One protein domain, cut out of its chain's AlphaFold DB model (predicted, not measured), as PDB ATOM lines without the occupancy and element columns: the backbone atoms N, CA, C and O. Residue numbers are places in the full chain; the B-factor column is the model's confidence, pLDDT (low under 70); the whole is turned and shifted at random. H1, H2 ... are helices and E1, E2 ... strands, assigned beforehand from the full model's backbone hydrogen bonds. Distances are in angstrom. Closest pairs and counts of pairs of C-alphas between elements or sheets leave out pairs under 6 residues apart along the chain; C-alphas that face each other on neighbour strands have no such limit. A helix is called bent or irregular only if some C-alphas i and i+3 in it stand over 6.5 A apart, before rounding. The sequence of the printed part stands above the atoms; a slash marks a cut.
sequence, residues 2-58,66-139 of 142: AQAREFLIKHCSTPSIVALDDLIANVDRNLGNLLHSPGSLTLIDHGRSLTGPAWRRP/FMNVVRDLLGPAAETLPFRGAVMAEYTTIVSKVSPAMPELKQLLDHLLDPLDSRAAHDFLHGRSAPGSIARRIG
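What this domain is: This is residues 2 to 58 and 66 to 139 of the 142 residues of an uncharacterized protein of Lysobacter defluvii IMMIB APB-9 = DSM 18482 (UniProt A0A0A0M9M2). A helix in the middle, H2, crosses the first arm, H4a, of a long bent helix; past the bend the second arm, H4b, turns off, and H5 folds back along it as a helical hairpin until its end meets the end of H2. H1 and H3 pack on each other at the opposite end of the longest axis, and a small hairpin of strands, E1 and E2, sits to one side near H2. The printed part has 131 residues with six named helices and two antiparallel strands, in the order H1 H2 E1 E2 H3 H4 H5 H6; the class is mostly helix, and the helix packing is mostly crossed. It is compact, with a radius of gyration of the C-alphas of 15.0 A, and elongated, spanning 44 by 29 by 28 A.

How they stand to each other: H1, residues 2 to 10, touches H3, residues 69 to 79, at a steep tilt of 69 degrees, only just short of perpendicular; the closest C-alphas are those of Arg 5 and Leu 74, 5.8 A apart. H2, residues 14 to 24, touches H3 at 55 degrees, a steep tilt, with C-alphas 18 and 71 closest at 6.1 A. E1, residues 34 to 37, and E2, residues 40 to 43, are a hairpin, with N 35 and O 42 at 2.9 A and N 37 and O 40 at 3.0 A, within hydrogen-bond range. E2 and H2 are near each other. H4, residues 81 to 112, was assigned by its hydrogen bonds as one helix but is bent: C-alphas 100 and 103 are 7.3 A apart, and its arms H4a, residues 81 to 100, and H4b, residues 103 to 112, stand at 79 degrees, about perpendicular. H4a touches H2 at a steep tilt of 49 degrees, with C-alphas 15 and 87 closest at 4.6 A. H4b and H5, residues 115 to 128, are a helical hairpin; residues 118 to 122 of H5 touch H4b, with C-alphas 109 and 118 closest at 5.1 A. H5 and H2 touch only at their ends, with C-alphas 23 and 128 closest at 5.8 A. H6, residues 134 to 137, only just touches H4a, with 3 pairs of C-alphas within 8 A, the closest being those of Met 88 and Ile 134, 7.1 A apart. Each O i to N i+4 pair is within hydrogen-bond range in H1, H2, H4b and H5, against 14 of 16 in H4a and 3 of 7 in H3, where 7 of 8 O i to N i+3 pairs are; H6 is too short for an i+4 pair.

Where its parts are: H1 begins at C-alpha 2, (108.596, 113.449, 86.051). H2 is 15.6 A long from first to last C-alpha, H4a 29.4 A and H5 19.7 A. H3 is irregular, with C-alphas 73 and 76 9.1 A apart. H6 ends at C-alpha 137, (106.202, 113.439, 111.831).

The domain as a whole: The C-alphas farthest apart are those of Gln 3 and Pro 115, 44.9 A. Residues 59 to 65 are not printed, and C-alphas 58 and 66 are 14.1 A apart across this cut, within the link from E2 to H3; residues 44 to 58 hold no named element. Of the links that are printed whole, none is long. No printed residue is under 70 in pLDDT.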
ATOM      1  N   ALA A   2     107.510 114.441  85.933       79.56
ATOM      2  CA  ALA A   2     108.596 113.449  86.051       79.56
ATOM      3  C   ALA A   2     110.015 114.057  86.148       79.56
ATOM      4  O   ALA A   2     110.763 113.712  87.057       79.56
ATOM      5  N   GLN A   3     110.343 115.023  85.283       83.31
ATOM      6  CA  GLN A   3     111.661 115.679  85.264       83.31
ATOM      7  C   GLN A   3     111.966 116.453  86.556       83.31
ATOM      8  O   GLN A   3     113.085 116.428  87.057       83.31
ATOM      9  N   ALA A   4     110.957 117.104  87.136       84.81
ATOM     10  CA  ALA A   4     111.126 117.841  88.380       84.81
ATOM     11  C   ALA A   4     111.290 116.928  89.600       84.81
ATOM     12  O   ALA A   4     112.099 117.200  90.482       84.81
ATOM     13  N   ARG A   5     110.553 115.813  89.629       90.12
ATOM     14  CA  ARG A   5     110.748 114.771  90.635       90.12
ATOM     15  C   ARG A   5     112.168 114.207  90.564       90.12
ATOM     16  O   ARG A   5     112.820 114.066  91.592       90.12
ATOM     17  N   GLU A   6     112.654 113.905  89.365       91.44
ATOM     18  CA  GLU A   6     114.013 113.397  89.166       91.44
ATOM     19  C   GLU A   6     115.083 114.409  89.599       91.44
ATOM     20  O   GLU A   6     116.054 114.026  90.251       91.44
ATOM     21  N   PHE A   7     114.876 115.696  89.301       91.25
ATOM     22  CA  PHE A   7     115.727 116.779  89.789       91.25
ATOM     23  C   PHE A   7     115.821 116.776  91.321       91.25
ATOM     24  O   PHE A   7     116.923 116.719  91.863       91.25
ATOM     25  N   LEU A   8     114.683 116.755  92.021       92.88
ATOM     26  CA  LEU A   8     114.659 116.757  93.486       92.88
ATOM     27  C   LEU A   8     115.280 115.495  94.093       92.88
ATOM     28  O   LEU A   8     115.997 115.595  95.082       92.88
ATOM     29  N   ILE A   9     115.062 114.318  93.500       93.00
ATOM     30  CA  ILE A   9     115.685 113.067  93.968       93.00
ATOM     31  C   ILE A   9     117.216 113.156  93.934       93.00
ATOM     32  O   ILE A   9     117.881 112.615  94.814       93.00
ATOM     33  N   LYS A  10     117.780 113.821  92.921       90.88
ATOM     34  CA  LYS A  10     119.232 113.916  92.726       90.88
ATOM     35  C   LYS A  10     119.869 115.097  93.460       90.88
ATOM     36  O   LYS A  10     121.079 115.086  93.671       90.88
ATOM     37  N   HIS A  11     119.096 116.122  93.818       92.94
ATOM     38  CA  HIS A  11     119.647 117.337  94.410       92.94
ATOM     39  C   HIS A  11     119.974 117.146  95.900       92.94
ATOM     40  O   HIS A  11     119.115 116.793  96.706       92.94
ATOM     41  N   CYS A  12     121.218 117.431  96.294       91.81
ATOM     42  CA  CYS A  12     121.707 117.210  97.661       91.81
ATOM     43  C   CYS A  12     120.991 118.055  98.726       91.81
ATOM     44  O   CYS A  12     120.877 117.624  99.867       91.81
ATOM     45  N   SER A  13     120.476 119.236  98.365       93.69
ATOM     46  CA  SER A  13     119.712 120.099  99.281       93.69
ATOM     47  C   SER A  13     118.285 119.614  99.567       93.69
ATOM     48  O   SER A  13     117.632 120.150 100.451       93.69
ATOM     49  N   THR A  14     117.757 118.624  98.845       95.31
ATOM     50  CA  THR A  14     116.349 118.220  98.995       95.31
ATOM     51  C   THR A  14     115.970 117.796 100.424       95.31
ATOM     52  O   THR A  14     114.931 118.253 100.905       95.31
ATOM     53  N   PRO A  15     116.778 117.001 101.160       96.25
ATOM     54  CA  PRO A  15     116.474 116.675 102.553       96.25
ATOM     55  C   PRO A  15     116.383 117.901 103.471       96.25
ATOM     56  O   PRO A  15     115.515 117.932 104.342       96.25
ATOM     57  N   SER A  16     117.222 118.924 103.265       96.38
ATOM     58  CA  SER A  16     117.202 120.135 104.095       96.38
ATOM     59  C   SER A  16     115.987 121.014 103.816       96.38
ATOM     60  O   SER A  16     115.440 121.606 104.744       96.38
ATOM     61  N   ILE A  17     115.493 121.026 102.575       96.69
ATOM     62  CA  ILE A  17     114.233 121.687 102.207       96.69
ATOM     63  C   ILE A  17     113.058 121.008 102.908       96.69
ATOM     64  O   ILE A  17     112.278 121.676 103.580       96.69
ATOM     65  N   VAL A  18     112.973 119.675 102.825       96.94
ATOM     66  CA  VAL A  18     111.923 118.907 103.512       96.94
ATOM     67  C   VAL A  18     111.975 119.143 105.025       96.94
ATOM     68  O   VAL A  18     110.936 119.370 105.641       96.94
ATOM     69  N   ALA A  19     113.172 119.135 105.617       96.94
ATOM     70  CA  ALA A  19     113.372 119.394 107.040       96.94
ATOM     71  C   ALA A  19     112.937 120.808 107.457       96.94
ATOM     72  O   ALA A  19     112.278 120.965 108.487       96.94
ATOM     73  N   LEU A  20     113.292 121.830 106.673       97.12
ATOM     74  CA  LEU A  20     112.920 123.213 106.960       97.12
ATOM     75  C   LEU A  20     111.415 123.438 106.805       97.12
ATOM     76  O   LEU A  20     110.804 124.032 107.688       97.12
ATOM     77  N   ASP A  21     110.815 122.956 105.715       97.38
ATOM     78  CA  ASP A  21     109.380 123.121 105.476       97.38
ATOM     79  C   ASP A  21     108.544 122.341 106.500       97.38
ATOM     80  O   ASP A  21     107.481 122.820 106.894       97.38
ATOM     81  N   ASP A  22     109.031 121.197 107.010       96.88
ATOM     82  CA  ASP A  22     108.452 120.584 108.211       96.88
ATOM     83  C   ASP A  22     108.602 121.525 109.414       96.88
ATOM     84  O   ASP A  22     107.597 121.865 110.032       96.88
ATOM     85  N   LEU A  23     109.806 122.001 109.744       97.06
ATOM     86  CA  LEU A  23     110.028 122.860 110.914       97.06
ATOM     87  C   LEU A  23     109.080 124.070 110.950       97.06
ATOM     88  O   LEU A  23     108.435 124.300 111.972       97.06
ATOM     89  N   ILE A  24     108.956 124.800 109.839       96.88
ATOM     90  CA  ILE A  24     108.138 126.021 109.756       96.88
ATOM     91  C   ILE A  24     106.694 125.762 109.309       96.88
ATOM     92  O   ILE A  24     105.921 126.712 109.190       96.88
ATOM     93  N   ALA A  25     106.331 124.502 109.048       97.25
ATOM     94  CA  ALA A  25     105.048 124.098 108.477       97.25
ATOM     95  C   ALA A  25     104.668 124.905 107.222       97.25
ATOM     96  O   ALA A  25     103.578 125.480 107.150       97.25
ATOM     97  N   ASN A  26     105.579 124.971 106.246       97.88
ATOM     98  CA  ASN A  26     105.271 125.543 104.937       97.88
ATOM     99  C   ASN A  26     104.525 124.517 104.084       97.88
ATOM    100  O   ASN A  26     105.103 123.543 103.603       97.88
ATOM    101  N   VAL A  27     103.233 124.771 103.885       96.56
ATOM    102  CA  VAL A  27     102.309 123.832 103.238       96.56
ATOM    103  C   VAL A  27     102.285 123.932 101.711       96.56
ATOM    104  O   VAL A  27     101.489 123.248 101.077       96.56
ATOM    105  N   ASP A  28     103.124 124.776 101.102       95.62
ATOM    106  CA  ASP A  28     103.054 125.065  99.661       95.62
ATOM    107  C   ASP A  28     104.415 125.234  98.983       95.62
ATOM    108  O   ASP A  28     104.515 125.904  97.957       95.62
ATOM    109  N   ARG A  29     105.483 124.627  99.516       95.88
ATOM    110  CA  ARG A  29     106.775 124.641  98.820       95.88
ATOM    111  C   ARG A  29     106.686 123.884  97.501       95.88
ATOM    112  O   ARG A  29     106.845 122.665  97.447       95.88
ATOM    113  N   ASN A  30     106.498 124.618  96.416       93.00
ATOM    114  CA  ASN A  30     106.501 124.075  95.069       93.00
ATOM    115  C   ASN A  30     107.805 124.432  94.337       93.00
ATOM    116  O   ASN A  30     108.634 125.206  94.814       93.00
ATOM    117  N   LEU A  31     108.008 123.849  93.155       91.38
ATOM    118  CA  LEU A  31     109.238 124.016  92.372       91.38
ATOM    119  C   LEU A  31     109.487 125.463  91.933       91.38
ATOM    120  O   LEU A  31     110.637 125.852  91.773       91.38
ATOM    121  N   GLY A  32     108.427 126.260  91.754       91.81
ATOM    122  CA  GLY A  32     108.544 127.685  91.444       91.81
ATOM    123  C   GLY A  32     109.150 128.491  92.595       91.81
ATOM    124  O   GLY A  32     109.671 129.579  92.372       91.81
ATOM    125  N   ASN A  33     109.148 127.939  93.812       95.06
ATOM    126  CA  ASN A  33     109.761 128.545  94.989       95.06
ATOM    127  C   ASN A  33     111.230 128.128  95.197       95.06
ATOM    128  O   ASN A  33     111.831 128.499  96.209       95.06
ATOM    129  N   LEU A  34     111.793 127.335  94.277       94.56
ATOM    130  CA  LEU A  34     113.157 126.812  94.342       94.56
ATOM    131  C   LEU A  34     113.999 127.445  93.235       94.56
ATOM    132  O   LEU A  34     113.985 127.003  92.086       94.56
ATOM    133  N   LEU A  35     114.762 128.478  93.583       92.69
ATOM    134  CA  LEU A  35     115.690 129.093  92.644       92.69
ATOM    135  C   LEU A  35     116.966 128.259  92.583       92.69
ATOM    136  O   LEU A  35     117.729 128.190  93.549       92.69
ATOM    137  N   HIS A  36     117.188 127.614  91.442       90.38
ATOM    138  CA  HIS A  36     118.380 126.809  91.230       90.38
ATOM    139  C   HIS A  36     119.586 127.677  90.878       90.38
ATOM    140  O   HIS A  36     119.537 128.508  89.974       90.38
ATOM    141  N   SER A  37     120.681 127.457  91.596       86.19
ATOM    142  CA  SER A  37     122.013 127.963  91.281       86.19
ATOM    143  C   SER A  37     122.999 126.792  91.285       86.19
ATOM    144  O   SER A  37     122.702 125.748  91.873       86.19
ATOM    145  N   PRO A  38     124.171 126.911  90.638       82.19
ATOM    146  CA  PRO A  38     125.160 125.839  90.644       82.19
ATOM    147  C   PRO A  38     125.498 125.390  92.076       82.19
ATOM    148  O   PRO A  38     126.084 126.139  92.851       82.19
ATOM    149  N   GLY A  39     125.100 124.163  92.428       76.38
ATOM    150  CA  GLY A  39     125.358 123.556  93.737       76.38
ATOM    151  C   GLY A  39     124.405 123.950  94.873       76.38
ATOM    152  O   GLY A  39     124.599 123.472  95.989       76.38
ATOM    153  N   SER A  40     123.380 124.777  94.636       84.00
ATOM    154  CA  SER A  40     122.448 125.192  95.692       84.00
ATOM    155  C   SER A  40     121.017 125.440  95.205       84.00
ATOM    156  O   SER A  40     120.740 125.684  94.027       84.00
ATOM    157  N   LEU A  41     120.084 125.368  96.157       91.56
ATOM    158  CA  LEU A  41     118.699 125.793  95.993       91.56
ATOM    159  C   LEU A  41     118.421 126.932  96.967       91.56
ATOM    160  O   LEU A  41     118.501 126.746  98.181       91.56
ATOM    161  N   THR A  42     118.082 128.099  96.432       93.31
ATOM    162  CA  THR A  42     117.626 129.237  97.231       93.31
ATOM    163  C   THR A  42     116.110 129.183  97.353       93.31
ATOM    164  O   THR A  42     115.399 129.074  96.353       93.31
ATOM    165  N   LEU A  43     115.618 129.268  98.589       95.81
ATOM    166  CA  LEU A  43     114.194 129.198  98.903       95.81
ATOM    167  C   LEU A  43     113.586 130.593  98.942       95.81
ATOM    168  O   LEU A  43     113.989 131.429  99.753       95.81
ATOM    169  N   ILE A  44     112.583 130.817  98.104       95.62
ATOM    170  CA  ILE A  44     111.804 132.057  98.076       95.62
ATOM    171  C   ILE A  44     110.356 131.784  98.458       95.62
ATOM    172  O   ILE A  44     109.952 130.631  98.514       95.62
ATOM    173  N   ASP A  45     109.572 132.837  98.677       93.50
ATOM    174  CA  ASP A  45     108.127 132.736  98.910       93.50
ATOM    175  C   ASP A  45     107.766 131.816 100.095       93.50
ATOM    176  O   ASP A  45     107.414 130.643  99.973       93.50
ATOM    177  N   HIS A  46     107.922 132.374 101.296       93.75
ATOM    178  CA  HIS A  46     107.625 131.701 102.564       93.75
ATOM    179  C   HIS A  46     106.240 132.079 103.110       93.75
ATOM    180  O   HIS A  46     105.938 131.775 104.264       93.75
ATOM    181  N   GLY A  47     105.391 132.732 102.304       92.44
ATOM    182  CA  GLY A  47     104.105 133.298 102.735       92.44
ATOM    183  C   GLY A  47     103.065 132.269 103.191       92.44
ATOM    184  O   GLY A  47     102.044 132.639 103.763       92.44
ATOM    185  N   ARG A  48     103.324 130.976 102.963       95.69
ATOM    186  CA  ARG A  48     102.482 129.859 103.416       95.69
ATOM    187  C   ARG A  48     103.116 129.014 104.529       95.69
ATOM    188  O   ARG A  48     102.698 127.881 104.757       95.69
ATOM    189  N   SER A  49     104.101 129.575 105.230       96.12
ATOM    190  CA  SER A  49     104.603 129.044 106.507       96.12
ATOM    191  C   SER A  49     103.546 129.160 107.609       96.12
ATOM    192  O   SER A  49     102.526 129.823 107.425       96.12
ATOM    193  N   LEU A  50     103.798 128.528 108.759       96.25
ATOM    194  CA  LEU A  50     102.892 128.505 109.910       96.25
ATOM    195  C   LEU A  50     101.499 127.986 109.542       96.25
ATOM    196  O   LEU A  50     100.505 128.570 109.934       96.25
ATOM    197  N   THR A  51     101.427 126.892 108.777       95.94
ATOM    198  CA  THR A  51     100.166 126.250 108.357       95.94
ATOM    199  C   THR A  51      99.352 127.019 107.304       95.94
ATOM    200  O   THR A  51      98.215 126.640 107.023       95.94
ATOM    201  N   GLY A  52      99.921 128.054 106.675       94.38
ATOM    202  CA  GLY A  52      99.304 128.812 105.578       94.38
ATOM    203  C   GLY A  52      98.902 130.242 105.965       94.38
ATOM    204  O   GLY A  52      98.904 130.593 107.133       94.38
ATOM    205  N   PRO A  53      98.507 131.101 105.012       91.62
ATOM    206  CA  PRO A  53      98.415 132.552 105.222       91.62
ATOM    207  C   PRO A  53      97.242 133.000 106.112       91.62
ATOM    208  O   PRO A  53      97.165 134.165 106.485       91.62
ATOM    209  N   ALA A  54      96.309 132.096 106.412       93.12
ATOM    210  CA  ALA A  54      95.111 132.360 107.206       93.12
ATOM    211  C   ALA A  54      95.101 131.568 108.523       93.12
ATOM    212  O   ALA A  54      94.025 131.305 109.066       93.12
ATOM    213  N   TRP A  55      96.280 131.148 108.994       95.38
ATOM    214  CA  TRP A  55      96.415 130.440 110.258       95.38
ATOM    215  C   TRP A  55      95.818 131.249 111.409       95.38
ATOM    216  O   TRP A  55      95.792 132.481 111.416       95.38
ATOM    217  N   ARG A  56      95.321 130.524 112.401       96.25
ATOM    218  CA  ARG A  56      94.858 131.038 113.685       96.25
ATOM    219  C   ARG A  56      95.571 130.272 114.784       96.25
ATOM    220  O   ARG A  56      96.047 129.160 114.578       96.25
ATOM    221  N   ARG A  57      95.597 130.827 115.995       96.56
ATOM    222  CA  ARG A  57      96.252 130.194 117.158       96.56
ATOM    223  C   ARG A  57      95.932 128.697 117.335       96.56
ATOM    224  O   ARG A  57      96.867 127.956 117.615       96.56
ATOM    225  N   PRO A  58      94.679 128.218 117.159       96.81
ATOM    226  CA  PRO A  58      94.369 126.791 117.292       96.81
ATOM    227  C   PRO A  58      94.990 125.891 116.212       96.81
ATOM    228  O   PRO A  58      95.105 124.691 116.436       96.81
ATOM    229  N   PHE A  66     102.070 118.338 108.880       95.00
ATOM    230  CA  PHE A  66     101.531 119.228 107.858       95.00
ATOM    231  C   PHE A  66     101.964 118.733 106.482       95.00
ATOM    232  O   PHE A  66     102.945 117.993 106.363       95.00
ATOM    233  N   MET A  67     101.223 119.134 105.449       94.25
ATOM    234  CA  MET A  67     101.580 118.820 104.069       94.25
ATOM    235  C   MET A  67     102.990 119.329 103.764       94.25
ATOM    236  O   MET A  67     103.330 120.461 104.103       94.25
ATOM    237  N   ASN A  68     103.790 118.494 103.105       95.94
ATOM    238  CA  ASN A  68     105.111 118.860 102.621       95.94
ATOM    239  C   ASN A  68     105.179 118.517 101.134       95.94
ATOM    240  O   ASN A  68     105.472 117.387 100.750       95.94
ATOM    241  N   VAL A  69     104.884 119.510 100.298       95.81
ATOM    242  CA  VAL A  69     104.712 119.335  98.849       95.81
ATOM    243  C   VAL A  69     105.967 118.757  98.185       95.81
ATOM    244  O   VAL A  69     105.861 117.910  97.297       95.81
ATOM    245  N   VAL A  70     107.165 119.154  98.634       95.94
ATOM    246  CA  VAL A  70     108.431 118.596  98.131       95.94
ATOM    247  C   VAL A  70     108.536 117.113  98.469       95.94
ATOM    248  O   VAL A  70     108.840 116.313  97.584       95.94
ATOM    249  N   ARG A  71     108.251 116.723  99.718       95.38
ATOM    250  CA  ARG A  71     108.248 115.316 100.139       95.38
ATOM    251  C   ARG A  71     107.221 114.498  99.354       95.38
ATOM    252  O   ARG A  71     107.563 113.426  98.859       95.38
ATOM    253  N   ASP A  72     106.008 115.016  99.190       94.44
ATOM    254  CA  ASP A  72     104.936 114.337  98.457       94.44
ATOM    255  C   ASP A  72     105.316 114.126  96.983       94.44
ATOM    256  O   ASP A  72     105.107 113.048  96.422       94.44
ATOM    257  N   LEU A  73     105.979 115.111  96.363       94.69
ATOM    258  CA  LEU A  73     106.462 115.025  94.983       94.69
ATOM    259  C   LEU A  73     107.552 113.954  94.789       94.69
ATOM    260  O   LEU A  73     107.647 113.356  93.711       94.69
ATOM    261  N   LEU A  74     108.365 113.669  95.811       94.50
ATOM    262  CA  LEU A  74     109.353 112.583  95.772       94.50
ATOM    263  C   LEU A  74     108.685 111.196  95.757       94.50
ATOM    264  O   LEU A  74     109.236 110.249  95.173       94.50
ATOM    265  N   GLY A  75     107.493 111.065  96.346       93.44
ATOM    266  CA  GLY A  75     106.749 109.810  96.438       93.44
ATOM    267  C   GLY A  75     107.580 108.708  97.118       93.44
ATOM    268  O   GLY A  75     108.201 108.971  98.145       93.44
ATOM    269  N   PRO A  76     107.695 107.495  96.537       94.50
ATOM    270  CA  PRO A  76     108.410 106.377  97.167       94.50
ATOM    271  C   PRO A  76     109.870 106.657  97.559       94.50
ATOM    272  O   PRO A  76     110.396 106.014  98.461       94.50
ATOM    273  N   ALA A  77     110.536 107.620  96.908       93.94
ATOM    274  CA  ALA A  77     111.912 107.983  97.247       93.94
ATOM    275  C   ALA A  77     112.022 108.594  98.659       93.94
ATOM    276  O   ALA A  77     113.013 108.352  99.351       93.94
ATOM    277  N   ALA A  78     110.988 109.320  99.105       94.12
ATOM    278  CA  ALA A  78     110.935 109.914 100.441       94.12
ATOM    279  C   ALA A  78     110.726 108.885 101.564       94.12
ATOM    280  O   ALA A  78     111.006 109.166 102.728       94.12
ATOM    281  N   GLU A  79     110.254 107.687 101.220       94.19
ATOM    282  CA  GLU A  79     109.911 106.643 102.187       94.19
ATOM    283  C   GLU A  79     111.104 105.737 102.527       94.19
ATOM    284  O   GLU A  79     111.034 104.914 103.439       94.19
ATOM    285  N   THR A  80     112.230 105.911 101.832       94.44
ATOM    286  CA  THR A  80     113.450 105.145 102.090       94.44
ATOM    287  C   THR A  80     114.109 105.571 103.408       94.44
ATOM    288  O   THR A  80     114.194 106.758 103.730       94.44
ATOM    289  N   LEU A  81     114.631 104.600 104.166       93.00
ATOM    290  CA  LEU A  81     115.366 104.871 105.408       93.00
ATOM    291  C   LEU A  81     116.552 105.837 105.217       93.00
ATOM    292  O   LEU A  81     116.677 106.750 106.033       93.00
ATOM    293  N   PRO A  82     117.384 105.719 104.157       94.38
ATOM    294  CA  PRO A  82     118.460 106.679 103.917       94.38
ATOM    295  C   PRO A  82     117.959 108.115 103.745       94.38
ATOM    296  O   PRO A  82     118.541 109.033 104.321       94.38
ATOM    297  N   PHE A  83     116.861 108.324 103.009       95.38
ATOM    298  CA  PHE A  83     116.313 109.664 102.812       95.38
ATOM    299  C   PHE A  83     115.759 110.245 104.117       95.38
ATOM    300  O   PHE A  83     116.088 111.374 104.476       95.38
ATOM    301  N   ARG A  84     114.976 109.466 104.873       95.50
ATOM    302  CA  ARG A  84     114.457 109.903 106.180       95.50
ATOM    303  C   ARG A  84     115.586 110.217 107.166       95.50
ATOM    304  O   ARG A  84     115.517 111.224 107.865       95.50
ATOM    305  N   GLY A  85     116.647 109.407 107.178       94.88
ATOM    306  CA  GLY A  85     117.850 109.663 107.973       94.88
ATOM    307  C   GLY A  85     118.543 110.971 107.586       94.88
ATOM    308  O   GLY A  85     118.896 111.756 108.466       94.88
ATOM    309  N   ALA A  86     118.664 111.257 106.285       95.94
ATOM    310  CA  ALA A  86     119.200 112.527 105.802       95.94
ATOM    311  C   ALA A  86     118.333 113.722 106.238       95.94
ATOM    312  O   ALA A  86     118.866 114.709 106.736       95.94
ATOM    313  N   VAL A  87     117.001 113.616 106.145       96.81
ATOM    314  CA  VAL A  87     116.075 114.657 106.633       96.81
ATOM    315  C   VAL A  87     116.262 114.904 108.134       96.81
ATOM    316  O   VAL A  87     116.303 116.055 108.557       96.81
ATOM    317  N   MET A  88     116.429 113.858 108.954       95.81
ATOM    318  CA  MET A  88     116.689 114.017 110.395       95.81
ATOM    319  C   MET A  88     118.026 114.697 110.695       95.81
ATOM    320  O   MET A  88     118.102 115.520 111.613       95.81
ATOM    321  N   ALA A  89     119.078 114.353 109.951       95.31
ATOM    322  CA  ALA A  89     120.397 114.958 110.109       95.31
ATOM    323  C   ALA A  89     120.368 116.455 109.754       95.31
ATOM    324  O   ALA A  89     120.848 117.291 110.528       95.31
ATOM    325  N   GLU A  90     119.724 116.806 108.638       96.31
ATOM    326  CA  GLU A  90     119.530 118.199 108.226       96.31
ATOM    327  C   GLU A  90     118.651 118.963 109.216       96.31
ATOM    328  O   GLU A  90     119.003 120.060 109.641       96.31
ATOM    329  N   TYR A  91     117.550 118.364 109.673       96.62
ATOM    330  CA  TYR A  91     116.694 118.956 110.697       96.62
ATOM    331  C   TYR A  91     117.467 119.253 111.990       96.62
ATOM    332  O   TYR A  91     117.355 120.347 112.536       96.62
ATOM    333  N   THR A  92     118.303 118.319 112.453       95.62
ATOM    334  CA  THR A  92     119.154 118.520 113.640       95.62
ATOM    335  C   THR A  92     120.118 119.692 113.436       95.62
ATOM    336  O   THR A  92     120.315 120.505 114.340       95.62
ATOM    337  N   THR A  93     120.672 119.820 112.230       95.69
ATOM    338  CA  THR A  93     121.556 120.928 111.841       95.69
ATOM    339  C   THR A  93     120.820 122.267 111.771       95.69
ATOM    340  O   THR A  93     121.378 123.299 112.139       95.69
ATOM    341  N   ILE A  94     119.569 122.282 111.307       95.38
ATOM    342  CA  ILE A  94     118.736 123.490 111.278       95.38
ATOM    343  C   ILE A  94     118.380 123.904 112.707       95.38
ATOM    344  O   ILE A  94     118.597 125.054 113.083       95.38
ATOM    345  N   VAL A  95     117.893 122.970 113.526       95.00
ATOM    346  CA  VAL A  95     117.506 123.232 114.917       95.00
ATOM    347  C   VAL A  95     118.676 123.769 115.736       95.00
ATOM    348  O   VAL A  95     118.493 124.743 116.457       95.00
ATOM    349  N   SER A  96     119.890 123.227 115.585       94.81
ATOM    350  CA  SER A  96     121.058 123.730 116.324       94.81
ATOM    351  C   SER A  96     121.395 125.196 116.017       94.81
ATOM    352  O   SER A  96     121.974 125.877 116.862       94.81
ATOM    353  N   LYS A  97     120.991 125.702 114.842       93.00
ATOM    354  CA  LYS A  97     121.119 127.114 114.444       93.00
ATOM    355  C   LYS A  97     119.911 127.959 114.851       93.00
ATOM    356  O   LYS A  97     120.074 129.134 115.154       93.00
ATOM    357  N   VAL A  98     118.712 127.375 114.857       91.31
ATOM    358  CA  VAL A  98     117.459 128.070 115.197       91.31
ATOM    359  C   VAL A  98     117.289 128.230 116.710       91.31
ATOM    360  O   VAL A  98     116.845 129.284 117.155       91.31
ATOM    361  N   SER A  99     117.669 127.235 117.519       90.69
ATOM    362  CA  SER A  99     117.498 127.286 118.978       90.69
ATOM    363  C   SER A  99     118.161 128.511 119.631       90.69
ATOM    364  O   SER A  99     117.486 129.163 120.428       90.69
ATOM    365  N   PRO A 100     119.409 128.898 119.290       93.81
ATOM    366  CA  PRO A 100     120.020 130.118 119.824       93.81
ATOM    367  C   PRO A 100     119.331 131.412 119.364       93.81
ATOM    368  O   PRO A 100     119.352 132.395 120.096       93.81
ATOM    369  N   ALA A 101     118.705 131.410 118.183       94.44
ATOM    370  CA  ALA A 101     118.032 132.573 117.597       94.44
ATOM    371  C   ALA A 101     116.571 132.737 118.062       94.44
ATOM    372  O   ALA A 101     115.909 133.712 117.709       94.44
ATOM    373  N   MET A 102     116.040 131.802 118.860       94.88
ATOM    374  CA  MET A 102     114.641 131.832 119.300       94.88
ATOM    375  C   MET A 102     114.256 133.102 120.088       94.88
ATOM    376  O   MET A 102     113.166 133.628 119.849       94.88
ATOM    377  N   PRO A 103     115.111 133.657 120.978       96.00
ATOM    378  CA  PRO A 103     114.809 134.917 121.656       96.00
ATOM    379  C   PRO A 103     114.686 136.104 120.690       96.00
ATOM    380  O   PRO A 103     113.779 136.921 120.831       96.00
ATOM    381  N   GLU A 104     115.562 136.184 119.686       96.81
ATOM    382  CA  GLU A 104     115.534 137.234 118.656       96.81
ATOM    383  C   GLU A 104     114.296 137.090 117.763       96.81
ATOM    384  O   GLU A 104     113.603 138.068 117.482       96.81
ATOM    385  N   LEU A 105     113.954 135.854 117.386       95.25
ATOM    386  CA  LEU A 105     112.722 135.558 116.666       95.25
ATOM    387  C   LEU A 105     111.488 135.989 117.467       95.25
ATOM    388  O   LEU A 105     110.579 136.589 116.901       95.25
ATOM    389  N   LYS A 106     111.458 135.736 118.783       97.50
ATOM    390  CA  LYS A 106     110.358 136.188 119.644       97.50
ATOM    391  C   LYS A 106     110.217 137.706 119.627       97.50
ATOM    392  O   LYS A 106     109.099 138.201 119.503       97.50
ATOM    393  N   GLN A 107     111.333 138.428 119.721       97.62
ATOM    394  CA  GLN A 107     111.323 139.886 119.627       97.62
ATOM    395  C   GLN A 107     110.745 140.329 118.287       97.62
ATOM    396  O   GLN A 107     109.858 141.172 118.271       97.62
ATOM    397  N   LEU A 108     111.174 139.738 117.170       96.88
ATOM    398  CA  LEU A 108     110.625 140.071 115.855       96.88
ATOM    399  C   LEU A 108     109.113 139.806 115.775       96.88
ATOM    400  O   LEU A 108     108.369 140.664 115.308       96.88
ATOM    401  N   LEU A 109     108.646 138.655 116.268       96.88
ATOM    402  CA  LEU A 109     107.220 138.307 116.287       96.88
ATOM    403  C   LEU A 109     106.392 139.304 117.111       96.88
ATOM    404  O   LEU A 109     105.303 139.671 116.680       96.88
ATOM    405  N   ASP A 110     106.921 139.801 118.231       98.00
ATOM    406  CA  ASP A 110     106.259 140.820 119.061       98.00
ATOM    407  C   ASP A 110     106.072 142.168 118.359       98.00
ATOM    408  O   ASP A 110     105.181 142.929 118.732       98.00
ATOM    409  N   HIS A 111     106.886 142.472 117.346       97.44
ATOM    410  CA  HIS A 111     106.730 143.688 116.545       97.44
ATOM    411  C   HIS A 111     105.750 143.512 115.379       97.44
ATOM    412  O   HIS A 111     105.230 144.503 114.869       97.44
ATOM    413  N   LEU A 112     105.530 142.275 114.923       95.50
ATOM    414  CA  LEU A 112     104.766 141.980 113.707       95.50
ATOM    415  C   LEU A 112     103.344 141.485 113.982       95.50
ATOM    416  O   LEU A 112     102.471 141.658 113.133       95.50
ATOM    417  N   LEU A 113     103.120 140.843 115.129       96.38
ATOM    418  CA  LEU A 113     101.872 140.168 115.478       96.38
ATOM    419  C   LEU A 113     101.305 140.720 116.787       96.38
ATOM    420  O   LEU A 113     102.022 141.311 117.595       96.38
ATOM    421  N   ASP A 114     100.016 140.484 117.036       97.19
ATOM    422  CA  ASP A 114      99.464 140.743 118.363       97.19
ATOM    423  C   ASP A 114     100.085 139.801 119.419       97.19
ATOM    424  O   ASP A 114     100.612 138.737 119.078       97.19
ATOM    425  N   PRO A 115     100.028 140.143 120.719       97.62
ATOM    426  CA  PRO A 115     100.717 139.372 121.754       97.62
ATOM    427  C   PRO A 115     100.312 137.893 121.852       97.62
ATOM    428  O   PRO A 115     101.127 137.065 122.271       97.62
ATOM    429  N   LEU A 116      99.066 137.544 121.514       97.50
ATOM    430  CA  LEU A 116      98.585 136.163 121.581       97.50
ATOM    431  C   LEU A 116      99.050 135.369 120.362       97.50
ATOM    432  O   LEU A 116      99.484 134.225 120.513       97.50
ATOM    433  N   ASP A 117      99.001 135.982 119.186       97.56
ATOM    434  CA  ASP A 117      99.472 135.397 117.933       97.56
ATOM    435  C   ASP A 117     101.004 135.244 117.923       97.56
ATOM    436  O   ASP A 117     101.514 134.177 117.579       97.56
ATOM    437  N   SER A 118     101.741 136.245 118.419       97.94
ATOM    438  CA  SER A 118     103.195 136.180 118.634       97.94
ATOM    439  C   SER A 118     103.584 135.018 119.550       97.94
ATOM    440  O   SER A 118     104.460 134.214 119.218       97.94
ATOM    441  N   ARG A 119     102.901 134.883 120.697       97.94
ATOM    442  CA  ARG A 119     103.127 133.765 121.624       97.94
ATOM    443  C   ARG A 119     102.838 132.423 120.957       97.94
ATOM    444  O   ARG A 119     103.661 131.523 121.066       97.94
ATOM    445  N   ALA A 120     101.713 132.294 120.254       98.12
ATOM    446  CA  ALA A 120     101.346 131.047 119.590       98.12
ATOM    447  C   ALA A 120     102.365 130.641 118.511       98.12
ATOM    448  O   ALA A 120     102.795 129.490 118.488       98.12
ATOM    449  N   ALA A 121     102.809 131.581 117.669       97.75
ATOM    450  CA  ALA A 121     103.824 131.334 116.644       97.75
ATOM    451  C   ALA A 121     105.180 130.943 117.250       97.75
ATOM    452  O   ALA A 121     105.813 129.988 116.793       97.75
ATOM    453  N   HIS A 122     105.608 131.634 118.308       97.81
ATOM    454  CA  HIS A 122     106.826 131.290 119.034       97.81
ATOM    455  C   HIS A 122     106.746 129.894 119.657       97.81
ATOM    456  O   HIS A 122     107.634 129.074 119.435       97.81
ATOM    457  N   ASP A 123     105.684 129.601 120.411       97.56
ATOM    458  CA  ASP A 123     105.535 128.325 121.116       97.56
ATOM    459  C   ASP A 123     105.428 127.159 120.122       97.56
ATOM    460  O   ASP A 123     105.988 126.083 120.353       97.56
ATOM    461  N   PHE A 124     104.793 127.392 118.972       97.81
ATOM    462  CA  PHE A 124     104.759 126.461 117.853       97.81
ATOM    463  C   PHE A 124     106.150 126.169 117.290       97.81
ATOM    464  O   PHE A 124     106.551 125.005 117.254       97.81
ATOM    465  N   LEU A 125     106.905 127.192 116.883       97.06
ATOM    466  CA  LEU A 125     108.241 127.011 116.306       97.06
ATOM    467  C   LEU A 125     109.226 126.432 117.327       97.06
ATOM    468  O   LEU A 125     110.012 125.545 116.992       97.06
ATOM    469  N   HIS A 126     109.145 126.864 118.585       96.06
ATOM    470  CA  HIS A 126     109.941 126.323 119.679       96.06
ATOM    471  C   HIS A 126     109.620 124.840 119.914       96.06
ATOM    472  O   HIS A 126     110.521 124.003 119.935       96.06
ATOM    473  N   GLY A 127     108.335 124.483 120.004       95.19
ATOM    474  CA  GLY A 127     107.892 123.096 120.141       95.19
ATOM    475  C   GLY A 127     108.316 122.226 118.955       95.19
ATOM    476  O   GLY A 127     108.779 121.098 119.139       95.19
ATOM    477  N   ARG A 128     108.241 122.766 117.733       95.12
ATOM    478  CA  ARG A 128     108.724 122.104 116.513       95.12
ATOM    479  C   ARG A 128     110.231 122.070 116.385       95.12
ATOM    480  O   ARG A 128     110.688 121.327 115.529       95.12
ATOM    481  N   SER A 129     110.983 122.806 117.198       94.31
ATOM    482  CA  SER A 129     112.448 122.755 117.267       94.31
ATOM    483  C   SER A 129     112.954 121.832 118.378       94.31
ATOM    484  O   SER A 129     114.159 121.694 118.557       94.31
ATOM    485  N   ALA A 130     112.069 121.193 119.151       89.69
ATOM    486  CA  ALA A 130     112.503 120.295 120.213       89.69
ATOM    487  C   ALA A 130     113.296 119.100 119.634       89.69
ATOM    488  O   ALA A 130     112.884 118.531 118.610       89.69
ATOM    489  N   PRO A 131     114.404 118.680 120.280       82.88
ATOM    490  CA  PRO A 131     115.199 117.543 119.828       82.88
ATOM    491  C   PRO A 131     114.341 116.300 119.575       82.88
ATOM    492  O   PRO A 131     113.514 115.913 120.398       82.88
ATOM    493  N   GLY A 132     114.515 115.686 118.404       82.81
ATOM    494  CA  GLY A 132     113.779 114.481 118.010       82.81
ATOM    495  C   GLY A 132     112.301 114.690 117.658       82.81
ATOM    496  O   GLY A 132     111.642 113.719 117.286       82.81
ATOM    497  N   SER A 133     111.762 115.917 117.707       89.12
ATOM    498  CA  SER A 133     110.331 116.153 117.440       89.12
ATOM    499  C   SER A 133     109.911 115.758 116.018       89.12
ATOM    500  O   SER A 133     108.784 115.306 115.814       89.12
ATOM    501  N   ILE A 134     110.827 115.853 115.047       93.31
ATOM    502  CA  ILE A 134     110.573 115.465 113.657       93.31
ATOM    503  C   ILE A 134     110.357 113.957 113.489       93.31
ATOM    504  O   ILE A 134     109.592 113.558 112.618       93.31
ATOM    505  N   ALA A 135     110.970 113.109 114.328       90.19
ATOM    506  CA  ALA A 135     111.043 111.661 114.103       90.19
ATOM    507  C   ALA A 135     109.663 110.999 113.968       90.19
ATOM    508  O   ALA A 135     109.477 110.128 113.117       90.19
ATOM    509  N   ARG A 136     108.684 111.461 114.757       86.88
ATOM    510  CA  ARG A 136     107.283 111.024 114.659       86.88
ATOM    511  C   ARG A 136     106.608 111.538 113.383       86.88
ATOM    512  O   ARG A 136     105.951 110.774 112.687       86.88
ATOM    513  N   ARG A 137     106.826 112.805 113.012       90.44
ATOM    514  CA  ARG A 137     106.202 113.439 111.831       90.44
ATOM    515  C   ARG A 137     106.693 112.865 110.498       90.44
ATOM    516  O   ARG A 137     105.945 112.832 109.524       90.44
ATOM    517  N   ILE A 138     107.930 112.371 110.451       87.56
ATOM    518  CA  ILE A 138     108.492 111.718 109.257       87.56
ATOM    519  C   ILE A 138     108.422 110.181 109.305       87.56
ATOM    520  O   ILE A 138     108.927 109.521 108.398       87.56
ATOM    521  N   GLY A 139     107.790 109.604 110.336       83.00
ATOM    522  CA  GLY A 139     107.532 108.163 110.433       83.00
ATOM    523  C   GLY A 139     108.774 107.300 110.683       83.00
ATOM    524  O   GLY A 139     108.859 106.190 110.160       83.00
TER     525      GLY A 139